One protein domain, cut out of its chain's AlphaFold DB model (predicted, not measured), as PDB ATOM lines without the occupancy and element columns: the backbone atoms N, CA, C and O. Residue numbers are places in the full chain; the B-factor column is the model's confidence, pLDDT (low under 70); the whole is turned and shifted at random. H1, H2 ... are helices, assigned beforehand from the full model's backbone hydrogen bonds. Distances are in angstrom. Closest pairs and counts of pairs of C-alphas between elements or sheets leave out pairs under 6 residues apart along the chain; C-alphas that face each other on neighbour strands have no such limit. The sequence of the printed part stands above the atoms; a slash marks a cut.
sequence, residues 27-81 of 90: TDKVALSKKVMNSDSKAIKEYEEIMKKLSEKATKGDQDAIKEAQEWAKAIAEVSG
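What this domain is: This is residues 27 to 81 of the 90 residues of an uncharacterized protein of Fusobacterium varium (UniProt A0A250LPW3). Two long helices, H2 and H3, form a V-shaped hairpin, and the shorter H1 bridges its open end, closing a triangle. The 55 printed residues include three named helices, H1, H2 and H3 in chain order, and no named strand: all helix. The whole is compact, radius of gyration of the C-alphas 11.2 A, yet elongated, spanning 32 by 20 by 15 A.

How they stand to each other: H1, residues 27 to 37, touches residues 43 to 47 alone of H2, residues 41 to 58, at a steep tilt of 60 degrees, opposite ways; the closest C-alphas, Val 36 and Ile 44, are 5.1 A apart. H1 touches H3, residues 63 to 80, at a steep tilt of 57 degrees, the same way; the closest C-alphas, Val 30 and Ala 75, are 4.8 A apart. H2 and H3 form a hairpin at a shallow tilt of 32 degrees, opposite ways, touching through residues 51 to 58 and 65 to 69 alone; the closest C-alphas, Leu 54 and Ala 65, are 5.1 A apart. Helix packing is mostly crossed, but only just: 1 of 3 touching pairs is at a shallow tilt. In H1, H2 and H3 every O i to N i+4 pair is within hydrogen-bond range.

Where its parts are: H1 begins at C-alpha 27 (-30.496, -42.394, -22.537) and measures 15.2 A. H2 measures 25.5 A, and H3 25.7 A, ending at C-alpha 80 (-30.459, -32.330, -11.524).

The domain as a whole: The C-alphas farthest apart, Asn 38 and Gly 61, are 32.5 A apart. The printed part has no cut, and both links are tight. Mean pLDDT of the printed part is 87.3; residue 81 is under 70.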
ATOM      1  N   THR A  27     -31.940 -42.550 -22.754       85.12
ATOM      2  CA  THR A  27     -30.496 -42.394 -22.537       85.12
ATOM      3  C   THR A  27     -29.938 -41.143 -23.219       85.12
ATOM      4  O   THR A  27     -29.148 -40.422 -22.608       85.12
ATOM      5  N   ASP A  28     -30.367 -40.843 -24.448       88.19
ATOM      6  CA  ASP A  28     -29.942 -39.632 -25.164       88.19
ATOM      7  C   ASP A  28     -30.500 -38.371 -24.493       88.19
ATOM      8  O   ASP A  28     -29.778 -37.384 -24.341       88.19
ATOM      9  N   LYS A  29     -31.755 -38.427 -24.018       89.06
ATOM     10  CA  LYS A  29     -32.387 -37.350 -23.239       89.06
ATOM     11  C   LYS A  29     -31.573 -37.043 -21.987       89.06
ATOM     12  O   LYS A  29     -31.223 -35.888 -21.749       89.06
ATOM     13  N   VAL A  30     -31.200 -38.069 -21.221       89.38
ATOM     14  CA  VAL A  30     -30.358 -37.939 -20.022       89.38
ATOM     15  C   VAL A  30     -28.969 -37.403 -20.378       89.38
ATOM     16  O   VAL A  30     -28.460 -36.508 -19.705       89.38
ATOM     17  N   ALA A  31     -28.348 -37.896 -21.452       89.31
ATOM     18  CA  ALA A  31     -27.022 -37.450 -21.872       89.31
ATOM     19  C   ALA A  31     -27.003 -35.969 -22.289       89.31
ATOM     20  O   ALA A  31     -26.099 -35.235 -21.880       89.31
ATOM     21  N   LEU A  32     -27.996 -35.514 -23.061       88.81
ATOM     22  CA  LEU A  32     -28.139 -34.101 -23.418       88.81
ATOM     23  C   LEU A  32     -28.442 -33.259 -22.173       88.81
ATOM     24  O   LEU A  32     -27.794 -32.240 -21.955       88.81
ATOM     25  N   SER A  33     -29.336 -33.737 -21.306       89.81
ATOM     26  CA  SER A  33     -29.687 -33.079 -20.042       89.81
ATOM     27  C   SER A  33     -28.464 -32.859 -19.145       89.81
ATOM     28  O   SER A  33     -28.281 -31.769 -18.608       89.81
ATOM     29  N   LYS A  34     -27.551 -33.837 -19.040       90.81
ATOM     30  CA  LYS A  34     -26.273 -33.667 -18.319       90.81
ATOM     31  C   LYS A  34     -25.420 -32.550 -18.913       90.81
ATOM     32  O   LYS A  34     -24.791 -31.803 -18.169       90.81
ATOM     33  N   LYS A  35     -25.364 -32.426 -20.240       90.75
ATOM     34  CA  LYS A  35     -24.608 -31.349 -20.898       90.75
ATOM     35  C   LYS A  35     -25.247 -29.983 -20.639       90.75
ATOM     36  O   LYS A  35     -24.526 -29.043 -20.322       90.75
ATOM     37  N   VAL A  36     -26.580 -29.900 -20.684       89.81
ATOM     38  CA  VAL A  36     -27.344 -28.691 -20.323       89.81
ATOM     39  C   VAL A  36     -27.038 -28.264 -18.884       89.81
ATOM     40  O   VAL A  36     -26.678 -27.114 -18.659       89.81
ATOM     41  N   MET A  37     -27.083 -29.196 -17.924       88.06
ATOM     42  CA  MET A  37     -26.752 -28.927 -16.516       88.06
ATOM     43  C   MET A  37     -25.304 -28.457 -16.315       88.06
ATOM     44  O   MET A  37     -25.034 -27.640 -15.440       88.06
ATOM     45  N   ASN A  38     -24.375 -28.919 -17.154       89.44
ATOM     46  CA  ASN A  38     -22.984 -28.459 -17.166       89.44
ATOM     47  C   ASN A  38     -22.782 -27.136 -17.929       89.44
ATOM     48  O   ASN A  38     -21.649 -26.757 -18.215       89.44
ATOM     49  N   SER A  39     -23.865 -26.422 -18.255       89.69
ATOM     50  CA  SER A  39     -23.843 -25.144 -18.975       89.69
ATOM     51  C   SER A  39     -23.203 -25.217 -20.370       89.69
ATOM     52  O   SER A  39     -22.665 -24.225 -20.869       89.69
ATOM     53  N   ASP A  40     -23.260 -26.378 -21.034       92.00
ATOM     54  CA  ASP A  40     -22.789 -26.503 -22.412       92.00
ATOM     55  C   ASP A  40     -23.704 -25.714 -23.361       92.00
ATOM     56  O   ASP A  40     -24.875 -26.036 -23.564       92.00
ATOM     57  N   SER A  41     -23.151 -24.661 -23.964       88.81
ATOM     58  CA  SER A  41     -23.911 -23.730 -24.807       88.81
ATOM     59  C   SER A  41     -24.538 -24.360 -26.058       88.81
ATOM     60  O   SER A  41     -25.545 -23.847 -26.547       88.81
ATOM     61  N   LYS A  42     -23.969 -25.446 -26.599       90.06
ATOM     62  CA  LYS A  42     -24.552 -26.149 -27.750       90.06
ATOM     63  C   LYS A  42     -25.718 -27.015 -27.293       90.06
ATOM     64  O   LYS A  42     -26.774 -26.966 -27.913       90.06
ATOM     65  N   ALA A  43     -25.544 -27.733 -26.186       88.81
ATOM     66  CA  ALA A  43     -26.584 -28.570 -25.607       88.81
ATOM     67  C   ALA A  43     -27.793 -27.753 -25.134       88.81
ATOM     68  O   ALA A  43     -28.923 -28.179 -25.349       88.81
ATOM     69  N   ILE A  44     -27.570 -26.572 -24.544       89.44
ATOM     70  CA  ILE A  44     -28.650 -25.650 -24.161       89.44
ATOM     71  C   ILE A  44     -29.482 -25.267 -25.387       89.44
ATOM     72  O   ILE A  44     -30.697 -25.436 -25.371       89.44
ATOM     73  N   LYS A  45     -28.835 -24.827 -26.474       89.44
ATOM     74  CA  LYS A  45     -29.534 -24.451 -27.713       89.44
ATOM     75  C   LYS A  45     -30.307 -25.621 -28.315       89.44
ATOM     76  O   LYS A  45     -31.455 -25.459 -28.711       89.44
ATOM     77  N   GLU A  46     -29.692 -26.800 -28.364       88.81
ATOM     78  CA  GLU A  46     -30.333 -28.017 -28.867       88.81
ATOM     79  C   GLU A  46     -31.577 -28.375 -28.042       88.81
ATOM     80  O   GLU A  46     -32.650 -28.610 -28.598       88.81
ATOM     81  N   TYR A  47     -31.468 -28.336 -26.714       88.19
ATOM     82  CA  TYR A  47     -32.582 -28.590 -25.806       88.19
ATOM     83  C   TYR A  47     -33.710 -27.555 -25.953       88.19
ATOM     84  O   TYR A  47     -34.880 -27.926 -26.033       88.19
ATOM     85  N   GLU A  48     -33.382 -26.262 -26.052       89.69
ATOM     86  CA  GLU A  48     -34.360 -25.193 -26.287       89.69
ATOM     87  C   GLU A  48     -35.114 -25.381 -27.610       89.69
ATOM     88  O   GLU A  48     -36.338 -25.234 -27.655       89.69
ATOM     89  N   GLU A  49     -34.419 -25.757 -28.688       89.25
ATOM     90  CA  GLU A  49     -35.048 -26.037 -29.980       89.25
ATOM     91  C   GLU A  49     -35.992 -27.242 -29.921       89.25
ATOM     92  O   GLU A  49     -37.082 -27.205 -30.507       89.25
ATOM     93  N   ILE A  50     -35.599 -28.305 -29.213       87.12
ATOM     94  CA  ILE A  50     -36.435 -29.491 -28.997       87.12
ATOM     95  C   ILE A  50     -37.692 -29.102 -28.217       87.12
ATOM     96  O   ILE A  50     -38.805 -29.352 -28.683       87.12
ATOM     97  N   MET A  51     -37.534 -28.423 -27.080       87.31
ATOM     98  CA  MET A  51     -38.655 -28.013 -26.234       87.31
ATOM     99  C   MET A  51     -39.592 -27.039 -26.945       87.31
ATOM    100  O   MET A  51     -40.811 -27.165 -26.818       87.31
ATOM    101  N   LYS A  52     -39.062 -26.122 -27.762       89.62
ATOM    102  CA  LYS A  52     -39.876 -25.232 -28.595       89.62
ATOM    103  C   LYS A  52     -40.735 -26.020 -29.587       89.62
ATOM    104  O   LYS A  52     -41.946 -25.814 -29.635       89.62
ATOM    105  N   LYS A  53     -40.140 -26.963 -30.330       85.75
ATOM    106  CA  LYS A  53     -40.871 -27.817 -31.287       85.75
ATOM    107  C   LYS A  53     -41.942 -28.659 -30.596       85.75
ATOM    108  O   LYS A  53     -43.036 -28.813 -31.135       85.75
ATOM    109  N   LEU A  54     -41.647 -29.203 -29.415       86.62
ATOM    110  CA  LEU A  54     -42.614 -29.974 -28.631       86.62
ATOM    111  C   LEU A  54     -43.748 -29.089 -28.115       86.62
ATOM    112  O   LEU A  54     -44.910 -29.457 -28.261       86.62
ATOM    113  N   SER A  55     -43.436 -27.897 -27.606       83.62
ATOM    114  CA  SER A  55     -44.433 -26.931 -27.143       83.62
ATOM    115  C   SER A  55     -45.374 -26.492 -28.267       83.62
ATOM    116  O   SER A  55     -46.583 -26.443 -28.068       83.62
ATOM    117  N   GLU A  56     -44.860 -26.206 -29.467       88.19
ATOM    118  CA  GLU A  56     -45.679 -25.824 -30.630       88.19
ATOM    119  C   GLU A  56     -46.644 -26.927 -31.086       88.19
ATOM    120  O   GLU A  56     -47.696 -26.643 -31.661       88.19
ATOM    121  N   LYS A  57     -46.287 -28.194 -30.863       82.19
ATOM    122  CA  LYS A  57     -47.156 -29.337 -31.155       82.19
ATOM    123  C   LYS A  57     -48.140 -29.594 -30.012       82.19
ATOM    124  O   LYS A  57     -49.325 -29.795 -30.263       82.19
ATOM    125  N   ALA A  58     -47.684 -29.492 -28.765       82.56
ATOM    126  CA  ALA A  58     -48.520 -29.621 -27.577       82.56
ATOM    127  C   ALA A  58     -49.649 -28.577 -27.543       82.56
ATOM    128  O   ALA A  58     -50.788 -28.922 -27.237       82.56
ATOM    129  N   THR A  59     -49.385 -27.324 -27.940       86.25
ATOM    130  CA  THR A  59     -50.425 -26.277 -28.044       86.25
ATOM    131  C   THR A  59     -51.483 -26.579 -29.105       86.25
ATOM    132  O   THR A  59     -52.603 -26.085 -29.008       86.25
ATOM    133  N   LYS A  60     -51.166 -27.430 -30.088       89.38
ATOM    134  CA  LYS A  60     -52.111 -27.949 -31.090       89.38
ATOM    135  C   LYS A  60     -52.836 -29.220 -30.627       89.38
ATOM    136  O   LYS A  60     -53.594 -29.795 -31.403       89.38
ATOM    137  N   GLY A  61     -52.619 -29.659 -29.385       84.81
ATOM    138  CA  GLY A  61     -53.258 -30.836 -28.794       84.81
ATOM    139  C   GLY A  61     -52.552 -32.165 -29.074       84.81
ATOM    140  O   GLY A  61     -53.116 -33.218 -28.773       84.81
ATOM    141  N   ASP A  62     -51.335 -32.140 -29.626       83.62
ATOM    142  CA  ASP A  62     -50.545 -33.340 -29.908       83.62
ATOM    143  C   ASP A  62     -50.135 -34.048 -28.602       83.62
ATOM    144  O   ASP A  62     -49.271 -33.583 -27.854       83.62
ATOM    145  N   GLN A  63     -50.780 -35.183 -28.322       85.56
ATOM    146  CA  GLN A  63     -50.550 -35.970 -27.109       85.56
ATOM    147  C   GLN A  63     -49.168 -36.626 -27.075       85.56
ATOM    148  O   GLN A  63     -48.631 -36.847 -25.989       85.56
ATOM    149  N   ASP A  64     -48.582 -36.930 -28.231       83.81
ATOM    150  CA  ASP A  64     -47.260 -37.549 -28.295       83.81
ATOM    151  C   ASP A  64     -46.178 -36.505 -28.003       83.81
ATOM    152  O   ASP A  64     -45.251 -36.778 -27.243       83.81
ATOM    153  N   ALA A  65     -46.354 -35.269 -28.483       82.12
ATOM    154  CA  ALA A  65     -45.481 -34.154 -28.118       82.12
ATOM    155  C   ALA A  65     -45.542 -33.815 -26.617       82.12
ATOM    156  O   ALA A  65     -44.513 -33.504 -26.014       82.12
ATOM    157  N   ILE A  66     -46.727 -33.906 -26.001       84.38
ATOM    158  CA  ILE A  66     -46.897 -33.712 -24.552       84.38
ATOM    159  C   ILE A  66     -46.140 -34.792 -23.768       84.38
ATOM    160  O   ILE A  66     -45.407 -34.464 -22.835       84.38
ATOM    161  N   LYS A  67     -46.274 -36.068 -24.152       86.75
ATOM    162  CA  LYS A  67     -45.546 -37.176 -23.508       86.75
ATOM    163  C   LYS A  67     -44.037 -37.036 -23.669       86.75
ATOM    164  O   LYS A  67     -43.308 -37.174 -22.694       86.75
ATOM    165  N   GLU A  68     -43.574 -36.711 -24.871       86.50
ATOM    166  CA  GLU A  68     -42.152 -36.512 -25.153       86.50
ATOM    167  C   GLU A  68     -41.581 -35.366 -24.299       86.50
ATOM    168  O   GLU A  68     -40.537 -35.528 -23.670       86.50
ATOM    169  N   ALA A  69     -42.292 -34.238 -24.171       87.88
ATOM    170  CA  ALA A  69     -41.885 -33.133 -23.297       87.88
ATOM    171  C   ALA A  69     -41.815 -33.543 -21.814       87.88
ATOM    172  O   ALA A  69     -40.916 -33.111 -21.091       87.88
ATOM    173  N   GLN A  70     -42.729 -34.405 -21.353       88.94
ATOM    174  CA  GLN A  70     -42.674 -34.966 -20.000       88.94
ATOM    175  C   GLN A  70     -41.458 -35.876 -19.797       88.94
ATOM    176  O   GLN A  70     -40.860 -35.855 -18.723       88.94
ATOM    177  N   GLU A  71     -41.068 -36.667 -20.797       89.69
ATOM    178  CA  GLU A  71     -39.853 -37.486 -20.716       89.69
ATOM    179  C   GLU A  71     -38.582 -36.634 -20.668       89.69
ATOM    180  O   GLU A  71     -37.673 -36.946 -19.899       89.69
ATOM    181  N   TRP A  72     -38.535 -35.525 -21.411       89.94
ATOM    182  CA  TRP A  72     -37.452 -34.542 -21.306       89.94
ATOM    183  C   TRP A  72     -37.377 -33.902 -19.918       89.94
ATOM    184  O   TRP A  72     -36.296 -33.819 -19.336       89.94
ATOM    185  N   ALA A  73     -38.523 -33.524 -19.345       88.88
ATOM    186  CA  ALA A  73     -38.582 -32.997 -17.985       88.88
ATOM    187  C   ALA A  73     -38.098 -34.022 -16.944       88.88
ATOM    188  O   ALA A  73     -37.356 -33.662 -16.031       88.88
ATOM    189  N   LYS A  74     -38.460 -35.305 -17.101       90.12
ATOM    190  CA  LYS A  74     -37.964 -36.396 -16.245       90.12
ATOM    191  C   LYS A  74     -36.454 -36.569 -16.357       90.12
ATOM    192  O   LYS A  74     -35.789 -36.660 -15.332       90.12
ATOM    193  N   ALA A  75     -35.914 -36.562 -17.575       89.56
ATOM    194  CA  ALA A  75     -34.478 -36.692 -17.798       89.56
ATOM    195  C   ALA A  75     -33.689 -35.540 -17.154       89.56
ATOM    196  O   ALA A  75     -32.672 -35.792 -16.512       89.56
ATOM    197  N   ILE A  76     -34.175 -34.295 -17.264       87.44
ATOM    198  CA  ILE A  76     -33.588 -33.125 -16.587       87.44
ATOM    199  C   ILE A  76     -33.677 -33.262 -15.064       87.44
ATOM    200  O   ILE A  76     -32.686 -33.034 -14.372       87.44
ATOM    201  N   ALA A  77     -34.833 -33.662 -14.531       87.69
ATOM    202  CA  ALA A  77     -35.010 -33.855 -13.094       87.69
ATOM    203  C   ALA A  77     -34.035 -34.910 -12.542       87.69
ATOM    204  O   ALA A  77     -33.322 -34.634 -11.577       87.69
ATOM    205  N   GLU A  78     -33.916 -36.055 -13.225       87.50
ATOM    206  CA  GLU A  78     -32.992 -37.139 -12.876       87.50
ATOM    207  C   GLU A  78     -31.542 -36.649 -12.793       87.50
ATOM    208  O   GLU A  78     -30.840 -36.942 -11.826       87.50
ATOM    209  N   VAL A  79     -31.086 -35.856 -13.767       87.25
ATOM    210  CA  VAL A  79     -29.700 -35.352 -13.767       87.25
ATOM    211  C   VAL A  79     -29.479 -34.198 -12.797       87.25
ATOM    212  O   VAL A  79     -28.357 -34.004 -12.337       87.25
ATOM    213  N   SER A  80     -30.524 -33.430 -12.487       80.06
ATOM    214  CA  SER A  80     -30.459 -32.330 -11.524       80.06
ATOM    215  C   SER A  80     -30.441 -32.803 -10.069       80.06
ATOM    216  O   SER A  80     -30.211 -31.993  -9.174       80.06
ATOM    217  N   GLY A  81     -30.675 -34.099  -9.820       68.94
ATOM    218  CA  GLY A  81     -30.825 -34.642  -8.470       68.94
ATOM    219  C   GLY A  81     -32.100 -34.165  -7.768       68.94
ATOM    220  O   GLY A  81     -32.231 -34.338  -6.559       68.94
TER     221      GLY A  81